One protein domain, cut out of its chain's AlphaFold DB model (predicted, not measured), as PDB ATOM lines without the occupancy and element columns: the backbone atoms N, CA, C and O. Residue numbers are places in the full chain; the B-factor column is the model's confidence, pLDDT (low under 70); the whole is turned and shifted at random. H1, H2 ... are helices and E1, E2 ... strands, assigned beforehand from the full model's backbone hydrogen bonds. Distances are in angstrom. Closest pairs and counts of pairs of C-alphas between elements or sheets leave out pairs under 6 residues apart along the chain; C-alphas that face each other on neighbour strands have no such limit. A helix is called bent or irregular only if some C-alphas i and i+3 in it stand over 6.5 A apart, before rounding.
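This is residues 100 to 241 of the 241 residues of an uncharacterized protein of Bacillus aquiflavi (UniProt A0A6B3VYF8). An elongated domain with a helical head at one end, where H1, H3 and H4 gather with H5 close by, and at the other end a branched sheet, with H6 packed over E4 and E5. H1 and H2 graze the sheet. The printed part has 142 residues, with six named helices and five named strands in the order H1 H2 E1 H3 H4 H5 E2 H6 E3 E4 E5 along the chain, and its class is mixed, helices and strands. In the sheet E2 and E3 are parallel, while E1 and E2, E3 and E4, and E3 and E5 are antiparallel. The whole is compact, radius of gyration of the C-alphas 16.0 A, and spans 50 by 31 by 26 A.

Begin at H1, residues 100 to 111, which only grazes the sheet; the C-alphas of Asn 105 and Thr 144, in E1, residues 142 to 144, are its closest to E1, 6.0 A apart. H2, residues 113 to 125, also only grazes the sheet. Residues 100 to 104 of H1 touch H3, residues 150 to 162, about perpendicular at 84 degrees, closest C-alphas Lys 100 and Lys 157, 7.3 A. H4, residues 168 to 176, forms a helical hairpin with H3, closest C-alphas Val 159 and Leu 170, 6.0 A. H4 also touches H1, closest C-alphas Tyr 108 and Ile 174, 6.3 A. H5, residues 178 to 184, is close to H3 but not clearly touching, closest C-alphas Leu 152 and Ile 181, 7.6 A. At E2, residues 188 to 193, look for N 143 and O 189 of the E1 pair, 2.9 A. H6, residues 199 to 210, has a height over the sheet of 7.9 A; E2, H6 and E3, residues 216 to 225, form a strand-helix-strand unit, two parallel strands with a helix between, its crossover right-handed. N 190 and O 219 are 2.8 A apart. E3 and E4, residues 231 to 234, are a hairpin, N 222 and O 234 at 2.9 A; E5, residues 237 to 240, lies on the same side of E3, N 218 and O 238 at 2.8 A. H1, H4, H5 and H6 have every O i to N i+4 pair within hydrogen-bond range; H2 and H3 have 7 of 9 each.

Find C-alpha 100 at (106.702, 120.739, 70.082), where H1 begins, 16.4 A long. H2 is 16.9 A and irregular, C-alphas 115 and 118 being 7.2 A apart; H3 is 18.9 A and only just irregular, C-alphas 151 and 154 being 6.8 A apart. E2 is 16.7 A, H6 16.6 A and E3 25.7 A. E5 ends at C-alpha 240, (126.952, 101.041, 77.032).

The two C-alphas farthest apart, Asp 164 and Lys 200, are 51.8 A apart. The printed part has no cut; the link from H2 to E1 is long, 16 residues. No printed residue has a pLDDT under 70.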
ATOM      1  N   LYS A 100     106.781 121.828  71.069       91.62
ATOM      2  CA  LYS A 100     106.702 120.739  70.082       91.62
ATOM      3  C   LYS A 100     107.830 119.733  70.281       91.62
ATOM      4  O   LYS A 100     107.608 118.530  70.135       91.62
ATOM      5  N   VAL A 101     109.017 120.237  70.613       91.38
ATOM      6  CA  VAL A 101     110.187 119.420  70.940       91.38
ATOM      7  C   VAL A 101     109.939 118.591  72.196       91.38
ATOM      8  O   VAL A 101     110.207 117.396  72.172       91.38
ATOM      9  N   GLU A 102     109.367 119.178  73.244       92.56
ATOM     10  CA  GLU A 102     109.083 118.471  74.496       92.56
ATOM     11  C   GLU A 102     108.116 117.305  74.279       92.56
ATOM     12  O   GLU A 102     108.398 116.157  74.625       92.56
ATOM     13  N   VAL A 103     107.007 117.568  73.586       94.56
ATOM     14  CA  VAL A 103     106.031 116.527  73.251       94.56
ATOM     15  C   VAL A 103     106.657 115.448  72.348       94.56
ATOM     16  O   VAL A 103     106.341 114.268  72.502       94.56
ATOM     17  N   PHE A 104     107.559 115.814  71.428       95.44
ATOM     18  CA  PHE A 104     108.315 114.837  70.634       95.44
ATOM     19  C   PHE A 104     109.232 113.972  71.509       95.44
ATOM     20  O   PHE A 104     109.190 112.750  71.378       95.44
ATOM     21  N   ASN A 105     110.022 114.576  72.402       95.12
ATOM     22  CA  ASN A 105     110.950 113.859  73.279       95.12
ATOM     23  C   ASN A 105     110.195 112.849  74.152       95.12
ATOM     24  O   ASN A 105     110.584 111.683  74.216       95.12
ATOM     25  N   CYS A 106     109.067 113.261  74.733       95.00
ATOM     26  CA  CYS A 106     108.191 112.389  75.512       95.00
ATOM     27  C   CYS A 106     107.701 111.176  74.703       95.00
ATOM     28  O   CYS A 106     107.853 110.031  75.129       95.00
ATOM     29  N   LEU A 107     107.155 111.411  73.505       95.50
ATOM     30  CA  LEU A 107     106.676 110.335  72.631       95.50
ATOM     31  C   LEU A 107     107.802 109.417  72.143       95.50
ATOM     32  O   LEU A 107     107.579 108.226  71.932       95.50
ATOM     33  N   TYR A 108     109.003 109.955  71.947       96.44
ATOM     34  CA  TYR A 108     110.166 109.176  71.544       96.44
ATOM     35  C   TYR A 108     110.646 108.244  72.662       96.44
ATOM     36  O   TYR A 108     110.888 107.064  72.399       96.44
ATOM     37  N   ILE A 109     110.728 108.733  73.904       95.88
ATOM     38  CA  ILE A 109     111.046 107.887  75.064       95.88
ATOM     39  C   ILE A 109     109.990 106.791  75.230       95.88
ATOM     40  O   ILE A 109     110.340 105.626  75.417       95.88
ATOM     41  N   GLU A 110     108.712 107.134  75.084       95.50
ATOM     42  CA  GLU A 110     107.624 106.160  75.155       95.50
ATOM     43  C   GLU A 110     107.721 105.074  74.072       95.50
ATOM     44  O   GLU A 110     107.557 103.892  74.368       95.50
ATOM     45  N   GLU A 111     108.043 105.431  72.824       96.31
ATOM     46  CA  GLU A 111     108.239 104.451  71.742       96.31
ATOM     47  C   GLU A 111     109.405 103.482  72.026       96.31
ATOM     48  O   GLU A 111     109.480 102.379  71.474       96.31
ATOM     49  N   ARG A 112     110.329 103.878  72.901       95.94
ATOM     50  CA  ARG A 112     111.462 103.063  73.353       95.94
ATOM     51  C   ARG A 112     111.214 102.382  74.696       95.94
ATOM     52  O   ARG A 112     112.125 101.737  75.211       95.94
ATOM     53  N   TYR A 113     109.995 102.443  75.235       95.88
ATOM     54  CA  TYR A 113     109.658 101.879  76.543       95.88
ATOM     55  C   TYR A 113     110.121 100.426  76.708       95.88
ATOM     56  O   TYR A 113     110.789 100.110  77.685       95.88
ATOM     57  N   GLU A 114     109.849  99.552  75.735       97.00
ATOM     58  CA  GLU A 114     110.245  98.135  75.818       97.00
ATOM     59  C   GLU A 114     111.771  97.931  75.878       97.00
ATOM     60  O   GLU A 114     112.238  96.953  76.462       97.00
ATOM     61  N   GLU A 115     112.567  98.852  75.319       96.50
ATOM     62  CA  GLU A 115     114.033  98.814  75.425       96.50
ATOM     63  C   GLU A 115     114.512  99.236  76.815       96.50
ATOM     64  O   GLU A 115     115.474  98.674  77.336       96.50
ATOM     65  N   PHE A 116     113.845 100.220  77.421       97.06
ATOM     66  CA  PHE A 116     114.198 100.743  78.740       97.06
ATOM     67  C   PHE A 116     113.591  99.943  79.890       97.06
ATOM     68  O   PHE A 116     114.109  99.992  81.008       97.06
ATOM     69  N   LYS A 117     112.539  99.162  79.627       97.12
ATOM     70  CA  LYS A 117     111.787  98.406  80.629       97.12
ATOM     71  C   LYS A 117     112.672  97.603  81.596       97.12
ATOM     72  O   LYS A 117     112.422  97.687  82.795       97.12
ATOM     73  N   PRO A 118     113.729  96.881  81.169       98.06
ATOM     74  CA  PRO A 118     114.588  96.158  82.109       98.06
ATOM     75  C   PRO A 118     115.281  97.063  83.137       98.06
ATOM     76  O   PRO A 118     115.459  96.659  84.287       98.06
ATOM     77  N   ALA A 119     115.682  98.274  82.738       97.81
ATOM     78  CA  ALA A 119     116.284  99.260  83.629       97.81
ATOM     79  C   ALA A 119     115.228  99.937  84.519       97.81
ATOM     80  O   ALA A 119     115.474 100.093  85.714       97.81
ATOM     81  N   ILE A 120     114.045 100.247  83.972       97.12
ATOM     82  CA  ILE A 120     112.889 100.763  84.732       97.12
ATOM     83  C   ILE A 120     112.515  99.783  85.851       97.12
ATOM     84  O   ILE A 120     112.525 100.158  87.019       97.12
ATOM     85  N   ASP A 121     112.282  98.509  85.515       97.12
ATOM     86  CA  ASP A 121     111.923  97.459  86.479       97.12
ATOM     87  C   ASP A 121     112.991  97.320  87.580       97.12
ATOM     88  O   ASP A 121     112.680  97.072  88.747       97.12
ATOM     89  N   TYR A 122     114.270  97.469  87.217       98.00
ATOM     90  CA  TYR A 122     115.365  97.430  88.180       98.00
ATOM     91  C   TYR A 122     115.315  98.617  89.148       98.00
ATOM     92  O   TYR A 122     115.359  98.392  90.357       98.00
ATOM     93  N   LEU A 123     115.174  99.848  88.651       96.62
ATOM     94  CA  LEU A 123     115.064 101.048  89.489       96.62
ATOM     95  C   LEU A 123     113.845 100.973  90.421       96.62
ATOM     96  O   LEU A 123     113.976 101.201  91.626       96.62
ATOM     97  N   GLU A 124     112.692 100.543  89.908       95.38
ATOM     98  CA  GLU A 124     111.485 100.327  90.715       95.38
ATOM     99  C   GLU A 124     111.707  99.261  91.800       95.38
ATOM    100  O   GLU A 124     111.275  99.431  92.941       95.38
ATOM    101  N   SER A 125     112.443  98.183  91.498       96.56
ATOM    102  CA  SER A 125     112.757  97.132  92.481       96.56
ATOM    103  C   SER A 125     113.639  97.614  93.639       96.56
ATOM    104  O   SER A 125     113.613  97.026  94.722       96.56
ATOM    105  N   LEU A 126     114.398  98.693  93.431       95.50
ATOM    106  CA  LEU A 126     115.180  99.356  94.474       95.50
ATOM    107  C   LEU A 126     114.326 100.305  95.324       95.50
ATOM    108  O   LEU A 126     114.831 100.841  96.310       95.50
ATOM    109  N   GLY A 127     113.062 100.524  94.956       94.62
ATOM    110  CA  GLY A 127     112.207 101.551  95.542       94.62
ATOM    111  C   GLY A 127     112.612 102.963  95.123       94.62
ATOM    112  O   GLY A 127     112.453 103.881  95.921       94.62
ATOM    113  N   ALA A 128     113.197 103.131  93.931       94.38
ATOM    114  CA  ALA A 128     113.446 104.456  93.376       94.38
ATOM    115  C   ALA A 128     112.140 105.069  92.849       94.38
ATOM    116  O   ALA A 128     111.297 104.367  92.287       94.38
ATOM    117  N   GLU A 129     111.979 106.379  92.991       93.25
ATOM    118  CA  GLU A 129     110.783 107.105  92.559       93.25
ATOM    119  C   GLU A 129     111.094 108.034  91.385       93.25
ATOM    120  O   GLU A 129     112.152 108.660  91.336       93.25
ATOM    121  N   ASP A 130     110.174 108.109  90.424       88.81
ATOM    122  CA  ASP A 130     110.171 109.175  89.427       88.81
ATOM    123  C   ASP A 130     109.327 110.319  89.990       88.81
ATOM    124  O   ASP A 130     108.127 110.157  90.219       88.81
ATOM    125  N   SER A 131     109.964 111.451  90.278       79.19
ATOM    126  CA  SER A 131     109.283 112.616  90.845       79.19
ATOM    127  C   SER A 131     108.564 113.467  89.806       79.19
ATOM    128  O   SER A 131     107.780 114.331  90.189       79.19
ATOM    129  N   PHE A 132     108.817 113.241  88.518       81.06
ATOM    130  CA  PHE A 132     108.283 114.080  87.452       81.06
ATOM    131  C   PHE A 132     107.120 113.408  86.730       81.06
ATOM    132  O   PHE A 132     106.179 114.105  86.366       81.06
ATOM    133  N   ASN A 133     107.134 112.080  86.558       83.69
ATOM    134  CA  ASN A 133     106.092 111.365  85.812       83.69
ATOM    135  C   ASN A 133     105.079 110.614  86.700       83.69
ATOM    136  O   ASN A 133     105.418 110.122  87.780       83.69
ATOM    137  N   PRO A 134     103.827 110.426  86.231       83.38
ATOM    138  CA  PRO A 134     102.845 109.576  86.892       83.38
ATOM    139  C   PRO A 134     103.326 108.131  87.059       83.38
ATOM    140  O   PRO A 134     103.975 107.556  86.182       83.38
ATOM    141  N   LYS A 135     102.919 107.493  88.163       80.94
ATOM    142  CA  LYS A 135     103.331 106.118  88.510       80.94
ATOM    143  C   LYS A 135     102.916 105.058  87.485       80.94
ATOM    144  O   LYS A 135     103.512 103.984  87.468       80.94
ATOM    145  N   ASP A 136     101.907 105.312  86.663       81.94
ATOM    146  CA  ASP A 136     101.398 104.418  85.617       81.94
ATOM    147  C   ASP A 136     101.860 104.799  84.196       81.94
ATOM    148  O   ASP A 136     101.435 104.169  83.229       81.94
ATOM    149  N   SER A 137     102.753 105.785  84.061       85.88
ATOM    150  CA  SER A 137     103.314 106.218  82.777       85.88
ATOM    151  C   SER A 137     104.302 105.200  82.186       85.88
ATOM    152  O   SER A 137     105.018 104.511  82.911       85.88
ATOM    153  N   ASN A 138     104.386 105.157  80.853       87.31
ATOM    154  CA  ASN A 138     105.469 104.480  80.124       87.31
ATOM    155  C   ASN A 138     106.699 105.385  79.926       87.31
ATOM    156  O   ASN A 138     107.752 104.925  79.493       87.31
ATOM    157  N   ILE A 139     106.574 106.674  80.234       89.12
ATOM    158  CA  ILE A 139     107.675 107.633  80.282       89.12
ATOM    159  C   ILE A 139     108.058 107.726  81.754       89.12
ATOM    160  O   ILE A 139     107.321 108.320  82.540       89.12
ATOM    161  N   LYS A 140     109.133 107.035  82.137       91.38
ATOM    162  CA  LYS A 140     109.618 106.962  83.519       91.38
ATOM    163  C   LYS A 140     111.127 107.001  83.545       91.38
ATOM    164  O   LYS A 140     111.742 106.257  82.790       91.38
ATOM    165  N   TYR A 141     111.707 107.791  84.435       94.44
ATOM    166  CA  TYR A 141     113.139 107.954  84.695       94.44
ATOM    167  C   TYR A 141     113.985 108.476  83.522       94.44
ATOM    168  O   TYR A 141     115.032 109.060  83.772       94.44
ATOM    169  N   PHE A 142     113.578 108.281  82.268       95.25
ATOM    170  CA  PHE A 142     114.355 108.610  81.074       95.25
ATOM    171  C   PHE A 142     113.897 109.918  80.427       95.25
ATOM    172  O   PHE A 142     112.712 110.108  80.159       95.25
ATOM    173  N   TYR A 143     114.865 110.773  80.100       93.75
ATOM    174  CA  TYR A 143     114.663 112.069  79.456       93.75
ATOM    175  C   TYR A 143     115.677 112.245  78.333       93.75
ATOM    176  O   TYR A 143     116.828 111.827  78.449       93.75
ATOM    177  N   THR A 144     115.277 112.894  77.247       94.50
ATOM    178  CA  THR A 144     116.185 113.245  76.152       94.50
ATOM    179  C   THR A 144     115.925 114.671  75.697       94.50
ATOM    180  O   THR A 144     114.851 115.231  75.909       94.50
ATOM    181  N   SER A 145     116.925 115.243  75.038       92.69
ATOM    182  CA  SER A 145     116.835 116.519  74.333       92.69
ATOM    183  C   SER A 145     117.039 116.362  72.825       92.69
ATOM    184  O   SER A 145     117.209 117.362  72.130       92.69
ATOM    185  N   VAL A 146     116.997 115.132  72.294       94.38
ATOM    186  CA  VAL A 146     117.301 114.832  70.884       94.38
ATOM    187  C   VAL A 146     116.421 115.601  69.892       94.38
ATOM    188  O   VAL A 146     116.871 115.925  68.799       94.38
ATOM    189  N   GLY A 147     115.202 116.005  70.264       92.12
ATOM    190  CA  GLY A 147     114.368 116.871  69.422       92.12
ATOM    191  C   GLY A 147     114.913 118.296  69.208       92.12
ATOM    192  O   GLY A 147     114.430 119.012  68.328       92.12
ATOM    193  N   LEU A 148     115.923 118.721  69.976       90.88
ATOM    194  CA  LEU A 148     116.678 119.959  69.738       90.88
ATOM    195  C   LEU A 148     117.784 119.789  68.691       90.88
ATOM    196  O   LEU A 148     118.344 120.797  68.254       90.88
ATOM    197  N   ASP A 149     118.105 118.557  68.283       93.31
ATOM    198  CA  ASP A 149     119.117 118.315  67.262       93.31
ATOM    199  C   ASP A 149     118.714 119.001  65.941       93.31
ATOM    200  O   ASP A 149     117.600 118.772  65.457       93.31
ATOM    201  N   PRO A 150     119.575 119.837  65.331       90.06
ATOM    202  CA  PRO A 150     119.232 120.577  64.119       90.06
ATOM    203  C   PRO A 150     118.778 119.705  62.939       90.06
ATOM    204  O   PRO A 150     117.987 120.173  62.118       90.06
ATOM    205  N   GLU A 151     119.250 118.457  62.837       89.56
ATOM    206  CA  GLU A 151     118.877 117.523  61.764       89.56
ATOM    207  C   GLU A 151     117.482 116.911  61.950       89.56
ATOM    208  O   GLU A 151     116.908 116.376  60.996       89.56
ATOM    209  N   LEU A 152     116.934 116.969  63.165       91.56
ATOM    210  CA  LEU A 152     115.580 116.508  63.482       91.56
ATOM    211  C   LEU A 152     114.617 117.670  63.666       91.56
ATOM    212  O   LEU A 152     113.456 117.564  63.287       91.56
ATOM    213  N   ASN A 153     115.077 118.783  64.230       88.00
ATOM    214  CA  ASN A 153     114.225 119.871  64.693       88.00
ATOM    215  C   ASN A 153     113.311 120.421  63.582       88.00
ATOM    216  O   ASN A 153     112.115 120.613  63.800       88.00
ATOM    217  N   GLU A 154     113.838 120.601  62.368       88.06
ATOM    218  CA  GLU A 154     113.034 121.056  61.225       88.06
ATOM    219  C   GLU A 154     112.077 119.975  60.696       88.06
ATOM    220  O   GLU A 154     110.935 120.287  60.352       88.06
ATOM    221  N   GLU A 155     112.484 118.701  60.698       92.00
ATOM    222  CA  GLU A 155     111.615 117.577  60.318       92.00
ATOM    223  C   GLU A 155     110.453 117.422  61.310       92.00
ATOM    224  O   GLU A 155     109.296 117.326  60.903       92.00
ATOM    225  N   ILE A 156     110.739 117.501  62.613       91.69
ATOM    226  CA  ILE A 156     109.745 117.478  63.692       91.69
ATOM    227  C   ILE A 156     108.738 118.607  63.481       91.69
ATOM    228  O   ILE A 156     107.532 118.356  63.457       91.69
ATOM    229  N   LYS A 157     109.200 119.847  63.270       88.56
ATOM    230  CA  LYS A 157     108.309 120.993  63.011       88.56
ATOM    231  C   LYS A 157     107.437 120.778  61.785       88.56
ATOM    232  O   LYS A 157     106.256 121.133  61.818       88.56
ATOM    233  N   GLN A 158     107.995 120.229  60.709       89.62
ATOM    234  CA  GLN A 158     107.238 119.948  59.497       89.62
ATOM    235  C   GLN A 158     106.143 118.908  59.760       89.62
ATOM    236  O   GLN A 158     104.976 119.191  59.489       89.62
ATOM    237  N   VAL A 159     106.481 117.779  60.385       91.56
ATOM    238  CA  VAL A 159     105.515 116.727  60.747       91.56
ATOM    239  C   VAL A 159     104.439 117.266  61.693       91.56
ATOM    240  O   VAL A 159     103.253 116.984  61.529       91.56
ATOM    241  N   TYR A 160     104.811 118.124  62.646       89.19
ATOM    242  CA  TYR A 160     103.842 118.817  63.491       89.19
ATOM    243  C   TYR A 160     102.873 119.677  62.687       89.19
ATOM    244  O   TYR A 160     101.684 119.684  62.996       89.19
ATOM    245  N   ARG A 161     103.342 120.439  61.698       85.88
ATOM    246  CA  ARG A 161     102.478 121.317  60.891       85.88
ATOM    247  C   ARG A 161     101.550 120.533  59.969       85.88
ATOM    248  O   ARG A 161     100.413 120.951  59.790       85.88
ATOM    249  N   GLU A 162     102.037 119.437  59.398       86.56
ATOM    250  CA  GLU A 162     101.288 118.588  58.461       86.56
ATOM    251  C   GLU A 162     100.267 117.678  59.155       86.56
ATOM    252  O   GLU A 162      99.326 117.202  58.517       86.56
ATOM    253  N   SER A 163     100.413 117.472  60.465       81.75
ATOM    254  CA  SER A 163      99.462 116.676  61.230       81.75
ATOM    255  C   SER A 163      98.139 117.419  61.411       81.75
ATOM    256  O   SER A 163      98.109 118.588  61.794       81.75
ATOM    257  N   ASP A 164      97.021 116.742  61.150       73.94
ATOM    258  CA  ASP A 164      95.705 117.384  61.121       73.94
ATOM    259  C   ASP A 164      95.185 117.721  62.529       73.94
ATOM    260  O   ASP A 164      94.907 118.875  62.854       73.94
ATOM    261  N   LYS A 165      94.979 116.692  63.363       78.69
ATOM    262  CA  LYS A 165      94.165 116.797  64.594       78.69
ATOM    263  C   LYS A 165      94.777 116.172  65.838       78.69
ATOM    264  O   LYS A 165      94.307 116.458  66.932       78.69
ATOM    265  N   ASN A 166      95.759 115.296  65.678       86.00
ATOM    266  CA  ASN A 166      96.355 114.536  66.770       86.00
ATOM    267  C   ASN A 166      97.860 114.353  66.519       86.00
ATOM    268  O   ASN A 166      98.430 114.960  65.612       86.00
ATOM    269  N   LEU A 167      98.517 113.537  67.335       92.81
ATOM    270  CA  LEU A 167      99.956 113.297  67.242       92.81
ATOM    271  C   LEU A 167     100.308 112.026  66.445       92.81
ATOM    272  O   LEU A 167     101.448 111.578  66.502       92.81
ATOM    273  N   ASP A 168      99.373 111.439  65.689       92.06
ATOM    274  CA  ASP A 168      99.589 110.141  65.028       92.06
ATOM    275  C   ASP A 168     100.696 110.190  63.969       92.06
ATOM    276  O   ASP A 168     101.538 109.297  63.926       92.06
ATOM    277  N   GLN A 169     100.748 111.246  63.150       93.00
ATOM    278  CA  GLN A 169     101.825 111.406  62.163       93.00
ATOM    279  C   GLN A 169     103.195 111.573  62.825       93.00
ATOM    280  O   GLN A 169     104.183 111.041  62.328       93.00
ATOM    281  N   LEU A 170     103.256 112.258  63.971       94.50
ATOM    282  CA  LEU A 170     104.492 112.408  64.733       94.50
ATOM    283  C   LEU A 170     104.951 111.071  65.320       94.50
ATOM    284  O   LEU A 170     106.120 110.718  65.200       94.50
ATOM    285  N   LYS A 171     104.021 110.294  65.886       94.94
ATOM    286  CA  LYS A 171     104.291 108.927  66.356       94.94
ATOM    287  C   LYS A 171     104.777 108.028  65.223       94.94
ATOM    288  O   LYS A 171     105.697 107.241  65.416       94.94
ATOM    289  N   GLN A 172     104.177 108.148  64.041       94.94
ATOM    290  CA  GLN A 172     104.596 107.390  62.868       94.94
ATOM    291  C   GLN A 172     105.999 107.804  62.405       94.94
ATOM    292  O   GLN A 172     106.835 106.937  62.180       94.94
ATOM    293  N   TYR A 173     106.294 109.105  62.361       95.81
ATOM    294  CA  TYR A 173     107.635 109.612  62.060       95.81
ATOM    295  C   TYR A 173     108.690 109.081  63.038       95.81
ATOM    296  O   TYR A 173     109.747 108.626  62.599       95.81
ATOM    297  N   ILE A 174     108.392 109.086  64.343       96.69
ATOM    298  CA  ILE A 174     109.269 108.535  65.386       96.69
ATOM    299  C   ILE A 174     109.570 107.055  65.115       96.69
ATOM    300  O   ILE A 174     110.727 106.641  65.182       96.69
ATOM    301  N   LYS A 175     108.547 106.263  64.771       96.50
ATOM    302  CA  LYS A 175     108.692 104.837  64.439       96.50
ATOM    303  C   LYS A 175     109.536 104.615  63.191       96.50
ATOM    304  O   LYS A 175     110.470 103.817  63.218       96.50
ATOM    305  N   ASP A 176     109.222 105.332  62.119       96.62
ATOM    306  CA  ASP A 176     109.865 105.164  60.814       96.62
ATOM    307  C   ASP A 176     111.316 105.666  60.816       96.62
ATOM    308  O   ASP A 176     112.162 105.125  60.107       96.62
ATOM    309  N   SER A 177     111.619 106.668  61.647       96.31
ATOM    310  CA  SER A 177     112.941 107.302  61.745       96.31
ATOM    311  C   SER A 177     113.734 106.856  62.974       96.31
ATOM    312  O   SER A 177     114.753 107.466  63.303       96.31
ATOM    313  N   LYS A 178     113.300 105.793  63.662       95.06
ATOM    314  CA  LYS A 178     113.840 105.371  64.963       95.06
ATOM    315  C   LYS A 178     115.360 105.211  64.970       95.06
ATOM    316  O   LYS A 178     116.019 105.728  65.865       95.06
ATOM    317  N   GLU A 179     115.926 104.547  63.961       93.81
ATOM    318  CA  GLU A 179     117.379 104.344  63.854       93.81
ATOM    319  C   GLU A 179     118.143 105.665  63.686       93.81
ATOM    320  O   GLU A 179     119.177 105.856  64.325       93.81
ATOM    321  N   LYS A 180     117.611 106.598  62.880       95.25
ATOM    322  CA  LYS A 180     118.182 107.944  62.710       95.25
ATOM    323  C   LYS A 180     118.170 108.695  64.039       95.25
ATOM    324  O   LYS A 180     119.193 109.246  64.428       95.25
ATOM    325  N   ILE A 181     117.034 108.698  64.737       96.00
ATOM    326  CA  ILE A 181     116.892 109.419  66.006       96.00
ATOM    327  C   ILE A 181     117.841 108.830  67.056       96.00
ATOM    328  O   ILE A 181     118.557 109.584  67.699       96.00
ATOM    329  N   ILE A 182     117.928 107.498  67.175       93.75
ATOM    330  CA  ILE A 182     118.875 106.828  68.088       93.75
ATOM    331  C   ILE A 182     120.326 107.225  67.790       93.75
ATOM    332  O   ILE A 182     121.106 107.410  68.717       93.75
ATOM    333  N   ALA A 183     120.706 107.364  66.518       92.00
ATOM    334  CA  ALA A 183     122.062 107.773  66.154       92.00
ATOM    335  C   ALA A 183     122.389 109.227  66.551       92.00
ATOM    336  O   ALA A 183     123.558 109.543  66.767       92.00
ATOM    337  N   LEU A 184     121.373 110.091  66.634       93.00
ATOM    338  CA  LEU A 184     121.495 111.499  67.029       93.00
ATOM    339  C   LEU A 184     121.299 111.716  68.538       93.00
ATOM    340  O   LEU A 184     121.716 112.739  69.077       93.00
ATOM    341  N   ASP A 185     120.688 110.756  69.232       90.50
ATOM    342  CA  ASP A 185     120.440 110.812  70.672       90.50
ATOM    343  C   ASP A 185     121.733 110.560  71.453       90.50
ATOM    344  O   ASP A 185     122.067 109.446  71.862       90.50
ATOM    345  N   THR A 186     122.519 111.624  71.595       83.50
ATOM    346  CA  THR A 186     123.873 111.547  72.148       83.50
ATOM    347  C   THR A 186     123.919 111.460  73.666       83.50
ATOM    348  O   THR A 186     124.964 111.076  74.180       83.50
ATOM    349  N   ASN A 187     122.841 111.803  74.383       87.69
ATOM    350  CA  ASN A 187     122.764 111.711  75.843       87.69
ATOM    351  C   ASN A 187     121.311 111.560  76.309       87.69
ATOM    352  O   ASN A 187     120.519 112.497  76.186       87.69
ATOM    353  N   ILE A 188     121.004 110.421  76.928       95.38
ATOM    354  CA  ILE A 188     119.733 110.203  77.628       95.38
ATOM    355  C   ILE A 188     119.968 110.368  79.125       95.38
ATOM    356  O   ILE A 188     120.804 109.680  79.711       95.38
ATOM    357  N   THR A 189     119.228 111.259  79.767       95.81
ATOM    358  CA  THR A 189     119.296 111.429  81.218       95.81
ATOM    359  C   THR A 189     118.429 110.380  81.906       95.81
ATOM    360  O   THR A 189     117.284 110.165  81.515       95.81
ATOM    361  N   ILE A 190     118.972 109.741  82.941       96.06
ATOM    362  CA  ILE A 190     118.259 108.859  83.865       96.06
ATOM    363  C   ILE A 190     118.147 109.586  85.201       96.06
ATOM    364  O   ILE A 190     119.143 109.694  85.911       96.06
ATOM    365  N   ASN A 191     116.957 110.060  85.551       94.44
ATOM    366  CA  ASN A 191     116.697 110.748  86.812       94.44
ATOM    367  C   ASN A 191     115.791 109.891  87.704       94.44
ATOM    368  O   ASN A 191     114.717 109.476  87.267       94.44
ATOM    369  N   ALA A 192     116.229 109.598  88.931       94.50
ATOM    370  CA  ALA A 192     115.435 108.846  89.900       94.50
ATOM    371  C   ALA A 192     115.767 109.237  91.346       94.50
ATOM    372  O   ALA A 192     116.934 109.311  91.735       94.50
ATOM    373  N   ILE A 193     114.744 109.386  92.186       94.00
ATOM    374  CA  ILE A 193     114.934 109.665  93.609       94.00
ATOM    375  C   ILE A 193     115.101 108.367  94.384       94.00
ATOM    376  O   ILE A 193     114.249 107.479  94.339       94.00
ATOM    377  N   LYS A 194     116.207 108.255  95.122       93.88
ATOM    378  CA  LYS A 194     116.478 107.116  95.999       93.88
ATOM    379  C   LYS A 194     117.303 107.539  97.211       93.88
ATOM    380  O   LYS A 194     118.498 107.792  97.107       93.88
ATOM    381  N   GLU A 195     116.668 107.512  98.378       91.75
ATOM    382  CA  GLU A 195     117.317 107.850  99.649       91.75
ATOM    383  C   GLU A 195     118.366 106.817 100.078       91.75
ATOM    384  O   GLU A 195     118.246 105.615  99.798       91.75
ATOM    385  N   GLY A 196     119.363 107.281 100.835       89.31
ATOM    386  CA  GLY A 196     120.318 106.418 101.526       89.31
ATOM    387  C   GLY A 196     121.204 105.591 100.596       89.31
ATOM    388  O   GLY A 196     121.492 104.440 100.924       89.31
ATOM    389  N   LEU A 197     121.587 106.146  99.442       92.25
ATOM    390  CA  LEU A 197     122.606 105.563  98.570       92.25
ATOM    391  C   LEU A 197     124.009 105.942  99.049       92.25
ATOM    392  O   LEU A 197     124.374 107.116  99.073       92.25
ATOM    393  N   ASP A 198     124.809 104.937  99.396       91.56
ATOM    394  CA  ASP A 198     126.255 105.081  99.562       91.56
ATOM    395  C   ASP A 198     127.023 104.778  98.258       91.56
ATOM    396  O   ASP A 198     126.477 104.265  97.281       91.56
ATOM    397  N   GLU A 199     128.327 105.069  98.239       92.62
ATOM    398  CA  GLU A 199     129.201 104.848  97.073       92.62
ATOM    399  C   GLU A 199     129.185 103.387  96.580       92.62
ATOM    400  O   GLU A 199     129.234 103.112  95.375       92.62
ATOM    401  N   LYS A 200     129.075 102.427  97.506       94.75
ATOM    402  CA  LYS A 200     129.038 101.002  97.171       94.75
ATOM    403  C   LYS A 200     127.726 100.651  96.474       94.75
ATOM    404  O   LYS A 200     127.742  99.908  95.493       94.75
ATOM    405  N   GLN A 201     126.602 101.166  96.962       95.19
ATOM    406  CA  GLN A 201     125.296 100.989  96.336       95.19
ATOM    407  C   GLN A 201     125.244 101.673  94.971       95.19
ATOM    408  O   GLN A 201     124.812 101.032  94.017       95.19
ATOM    409  N   SER A 202     125.761 102.897  94.839       95.75
ATOM    410  CA  SER A 202     125.869 103.595  93.548       95.75
ATOM    411  C   SER A 202     126.667 102.786  92.523       95.75
ATOM    412  O   SER A 202     126.235 102.636  91.381       95.75
ATOM    413  N   THR A 203     127.780 102.177  92.944       96.50
ATOM    414  CA  THR A 203     128.590 101.303  92.078       96.50
ATOM    415  C   THR A 203     127.798 100.078  91.607       96.50
ATOM    416  O   THR A 203     127.807  99.753  90.422       96.50
ATOM    417  N   ILE A 204     127.066  99.417  92.513       97.06
ATOM    418  CA  ILE A 204     126.219  98.261  92.169       97.06
ATOM    419  C   ILE A 204     125.116  98.672  91.188       97.06
ATOM    420  O   ILE A 204     124.884  97.971  90.204       97.06
ATOM    421  N   ILE A 205     124.456  99.807  91.430       97.69
ATOM    422  CA  ILE A 205     123.396 100.328  90.558       97.69
ATOM    423  C   ILE A 205     123.936 100.564  89.153       97.69
ATOM    424  O   ILE A 205     123.349 100.081  88.188       97.69
ATOM    425  N   LYS A 206     125.087 101.226  89.028       97.88
ATOM    426  CA  LYS A 206     125.751 101.438  87.739       97.88
ATOM    427  C   LYS A 206     126.023 100.133  86.995       97.88
ATOM    428  O   LYS A 206     125.686 100.021  85.818       97.88
ATOM    429  N   GLU A 207     126.624  99.147  87.658       97.75
ATOM    430  CA  GLU A 207     126.928  97.852  87.035       97.75
ATOM    431  C   GLU A 207     125.664  97.125  86.563       97.75
ATOM    432  O   GLU A 207     125.669  96.480  85.513       97.75
ATOM    433  N   GLU A 208     124.573  97.215  87.322       98.25
ATOM    434  CA  GLU A 208     123.296  96.612  86.949       98.25
ATOM    435  C   GLU A 208     122.593  97.375  85.817       98.25
ATOM    436  O   GLU A 208     121.990  96.728  84.954       98.25
ATOM    437  N   LEU A 209     122.713  98.706  85.772       97.94
ATOM    438  CA  LEU A 209     122.218  99.543  84.678       97.94
ATOM    439  C   LEU A 209     122.943  99.234  83.363       97.94
ATOM    440  O   LEU A 209     122.277  98.997  82.359       97.94
ATOM    441  N   ILE A 210     124.276  99.113  83.362       98.00
ATOM    442  CA  ILE A 210     125.064  98.757  82.160       98.00
ATOM    443  C   ILE A 210     124.576  97.449  81.515       98.00
ATOM    444  O   ILE A 210     124.595  97.307  80.297       98.00
ATOM    445  N   LYS A 211     124.112  96.484  82.319       97.94
ATOM    446  CA  LYS A 211     123.615  95.184  81.830       97.94
ATOM    447  C   LYS A 211     122.207  95.248  81.227       97.94
ATOM    448  O   LYS A 211     121.786  94.280  80.596       97.94
ATOM    449  N   ARG A 212     121.452  96.313  81.505       98.00
ATOM    450  CA  ARG A 212     120.005  96.420  81.236       98.00
ATOM    451  C   ARG A 212     119.650  97.516  80.251       98.00
ATOM    452  O   ARG A 212     118.607  97.424  79.616       98.00
ATOM    453  N   LEU A 213     120.482  98.545  80.166       97.25
ATOM    454  CA  LEU A 213     120.298  99.647  79.245       97.25
ATOM    455  C   LEU A 213     120.617  99.203  77.810       97.25
ATOM    456  O   LEU A 213     121.546  98.413  77.603       97.25
ATOM    457  N   PRO A 214     119.887  99.712  76.805       95.69
ATOM    458  CA  PRO A 214     120.298  99.553  75.420       95.69
ATOM    459  C   PRO A 214     121.617 100.302  75.169       95.69
ATOM    460  O   PRO A 214     122.045 101.138  75.968       95.69
ATOM    461  N   LYS A 215     122.272 100.018  74.040       94.25
ATOM    462  CA  LYS A 215     123.497 100.728  73.646       94.25
ATOM    463  C   LYS A 215     123.251 102.233  73.579       94.25
ATOM    464  O   LYS A 215     122.220 102.658  73.059       94.25
ATOM    465  N   GLY A 216     124.196 103.015  74.085       93.56
ATOM    466  CA  GLY A 216     124.060 104.465  74.148       93.56
ATOM    467  C   GLY A 216     124.904 105.104  75.240       93.56
ATOM    468  O   GLY A 216     125.703 104.444  75.913       93.56
ATOM    469  N   ILE A 217     124.710 106.408  75.398       94.94
ATOM    470  CA  ILE A 217     125.339 107.224  76.430       94.94
ATOM    471  C   ILE A 217     124.236 107.769  77.330       94.94
ATOM    472  O   ILE A 217     123.251 108.338  76.856       94.94
ATOM    473  N   TYR A 218     124.421 107.587  78.631       96.69
ATOM    474  CA  TYR A 218     123.450 107.948  79.648       96.69
ATOM    475  C   TYR A 218     124.084 108.858  80.683       96.69
ATOM    476  O   TYR A 218     125.173 108.566  81.176       96.69
ATOM    477  N   VAL A 219     123.394 109.926  81.054       96.12
ATOM    478  CA  VAL A 219     123.756 110.754  82.209       96.12
ATOM    479  C   VAL A 219     122.873 110.315  83.363       96.12
ATOM    480  O   VAL A 219     121.655 110.348  83.251       96.12
ATOM    481  N   THR A 220     123.466 109.843  84.453       95.62
ATOM    482  CA  THR A 220     122.706 109.381  85.619       95.62
ATOM    483  C   THR A 220     122.617 110.466  86.673       95.62
ATOM    484  O   THR A 220     123.607 111.117  86.975       95.62
ATOM    485  N   GLU A 221     121.425 110.621  87.229       95.00
ATOM    486  CA  GLU A 221     121.061 111.528  88.309       95.00
ATOM    487  C   GLU A 221     120.166 110.742  89.280       95.00
ATOM    488  O   GLU A 221     118.951 110.918  89.336       95.00
ATOM    489  N   ILE A 222     120.765 109.773  89.981       95.31
ATOM    490  CA  ILE A 222     120.038 108.831  90.840       95.31
ATOM    491  C   ILE A 222     120.479 109.014  92.287       95.31
ATOM    492  O   ILE A 222     121.610 108.677  92.636       95.31
ATOM    493  N   GLY A 223     119.596 109.497  93.155       93.88
ATOM    494  CA  GLY A 223     119.954 109.747  94.549       93.88
ATOM    495  C   GLY A 223     118.955 110.600  95.309       93.88
ATOM    496  O   GLY A 223     117.800 110.727  94.917       93.88
ATOM    497  N   GLU A 224     119.398 111.161  96.424       91.25
ATOM    498  CA  GLU A 224     118.612 112.098  97.225       91.25
ATOM    499  C   GLU A 224     118.964 113.534  96.832       91.25
ATOM    500  O   GLU A 224     120.145 113.867  96.721       91.25
ATOM    501  N   ILE A 225     117.953 114.379  96.626       84.38
ATOM    502  CA  ILE A 225     118.144 115.817  96.418       84.38
ATOM    503  C   ILE A 225     118.229 116.477  97.794       84.38
ATOM    504  O   ILE A 225     117.273 116.421  98.568       84.38
ATOM    505  N   ASP A 226     119.360 117.106  98.101       83.38
ATOM    506  CA  ASP A 226     119.498 117.873  99.337       83.38
ATOM    507  C   ASP A 226     118.781 119.235  99.275       83.38
ATOM    508  O   ASP A 226     118.269 119.668  98.243       83.38
ATOM    509  N   GLU A 227     118.782 119.966 100.392       82.56
ATOM    510  CA  GLU A 227     118.171 121.302 100.497       82.56
ATOM    511  C   GLU A 227     118.763 122.340  99.519       82.56
ATOM    512  O   GLU A 227     118.178 123.404  99.314       82.56
ATOM    513  N   THR A 228     119.928 122.058  98.930       79.94
ATOM    514  CA  THR A 228     120.600 122.918  97.948       79.94
ATOM    515  C   THR A 228     120.287 122.535  96.502       79.94
ATOM    516  O   THR A 228     120.703 123.246  95.586       79.94
ATOM    517  N   GLY A 229     119.537 121.451  96.287       74.62
ATOM    518  CA  GLY A 229     119.226 120.917  94.965       74.62
ATOM    519  C   GLY A 229     120.302 119.978  94.410       74.62
ATOM    520  O   GLY A 229     120.239 119.625  93.235       74.62
ATOM    521  N   ILE A 230     121.301 119.588  95.208       80.44
ATOM    522  CA  ILE A 230     122.373 118.684  94.774       80.44
ATOM    523  C   ILE A 230     121.937 117.238  95.001       80.44
ATOM    524  O   ILE A 230     121.485 116.876  96.085       80.44
ATOM    525  N   ILE A 231     122.127 116.405  93.976       83.19
ATOM    526  CA  ILE A 231     121.874 114.967  94.051       83.19
ATOM    527  C   ILE A 231     123.068 114.260  94.698       83.19
ATOM    528  O   ILE A 231     124.182 114.282  94.164       83.19
ATOM    529  N   HIS A 232     122.817 113.581  95.815       88.44
ATOM    530  CA  HIS A 232     123.753 112.674  96.479       88.44
ATOM    531  C   HIS A 232     123.413 111.230  96.115       88.44
ATOM    532  O   HIS A 232     122.376 110.703  96.520       88.44
ATOM    533  N   GLY A 233     124.284 110.584  95.341       92.44
ATOM    534  CA  GLY A 233     124.076 109.218  94.869       92.44
ATOM    535  C   GLY A 233     124.938 108.890  93.653       92.44
ATOM    536  O   GLY A 233     126.136 109.174  93.634       92.44
ATOM    537  N   LEU A 234     124.341 108.262  92.645       94.50
ATOM    538  CA  LEU A 234     124.962 107.996  91.354       94.50
ATOM    539  C   LEU A 234     124.735 109.203  90.430       94.50
ATOM    540  O   LEU A 234     123.639 109.392  89.907       94.50
ATOM    541  N   ASN A 235     125.784 110.011  90.263       93.62
ATOM    542  CA  ASN A 235     125.793 111.196  89.406       93.62
ATOM    543  C   ASN A 235     126.997 111.165  88.453       93.62
ATOM    544  O   ASN A 235     128.042 111.766  88.718       93.62
ATOM    545  N   GLU A 236     126.895 110.374  87.387       94.38
ATOM    546  CA  GLU A 236     127.956 110.241  86.386       94.38
ATOM    547  C   GLU A 236     127.431 109.797  85.015       94.38
ATOM    548  O   GLU A 236     126.270 109.417  84.849       94.38
ATOM    549  N   GLN A 237     128.310 109.815  84.014       96.25
ATOM    550  CA  GLN A 237     128.007 109.289  82.689       96.25
ATOM    551  C   GLN A 237     128.256 107.771  82.626       96.25
ATOM    552  O   GLN A 237     129.312 107.280  83.030       96.25
ATOM    553  N   ILE A 238     127.308 107.033  82.051       95.75
ATOM    554  CA  ILE A 238     127.413 105.613  81.713       95.75
ATOM    555  C   ILE A 238     127.438 105.470  80.191       95.75
ATOM    556  O   ILE A 238     126.547 105.951  79.500       95.75
ATOM    557  N   THR A 239     128.429 104.749  79.671       95.69
ATOM    558  CA  THR A 239     128.483 104.352  78.257       95.69
ATOM    559  C   THR A 239     128.242 102.850  78.150       95.69
ATOM    560  O   THR A 239     128.916 102.070  78.826       95.69
ATOM    561  N   VAL A 240     127.292 102.446  77.305       95.19
ATOM    562  CA  VAL A 240     126.952 101.041  77.032       95.19
ATOM    563  C   VAL A 240     127.282 100.724  75.575       95.19
ATOM    564  O   VAL A 240     126.712 101.332  74.665       95.19
ATOM    565  N   GLU A 241     128.212  99.787  75.369       89.88
ATOM    566  CA  GLU A 241     128.779  99.424  74.056       89.88
ATOM    567  C   GLU A 241     128.067  98.278  73.325       89.88
ATOM    568  O   GLU A 241     127.511  97.346  73.951       89.88
TER     569      GLU A 241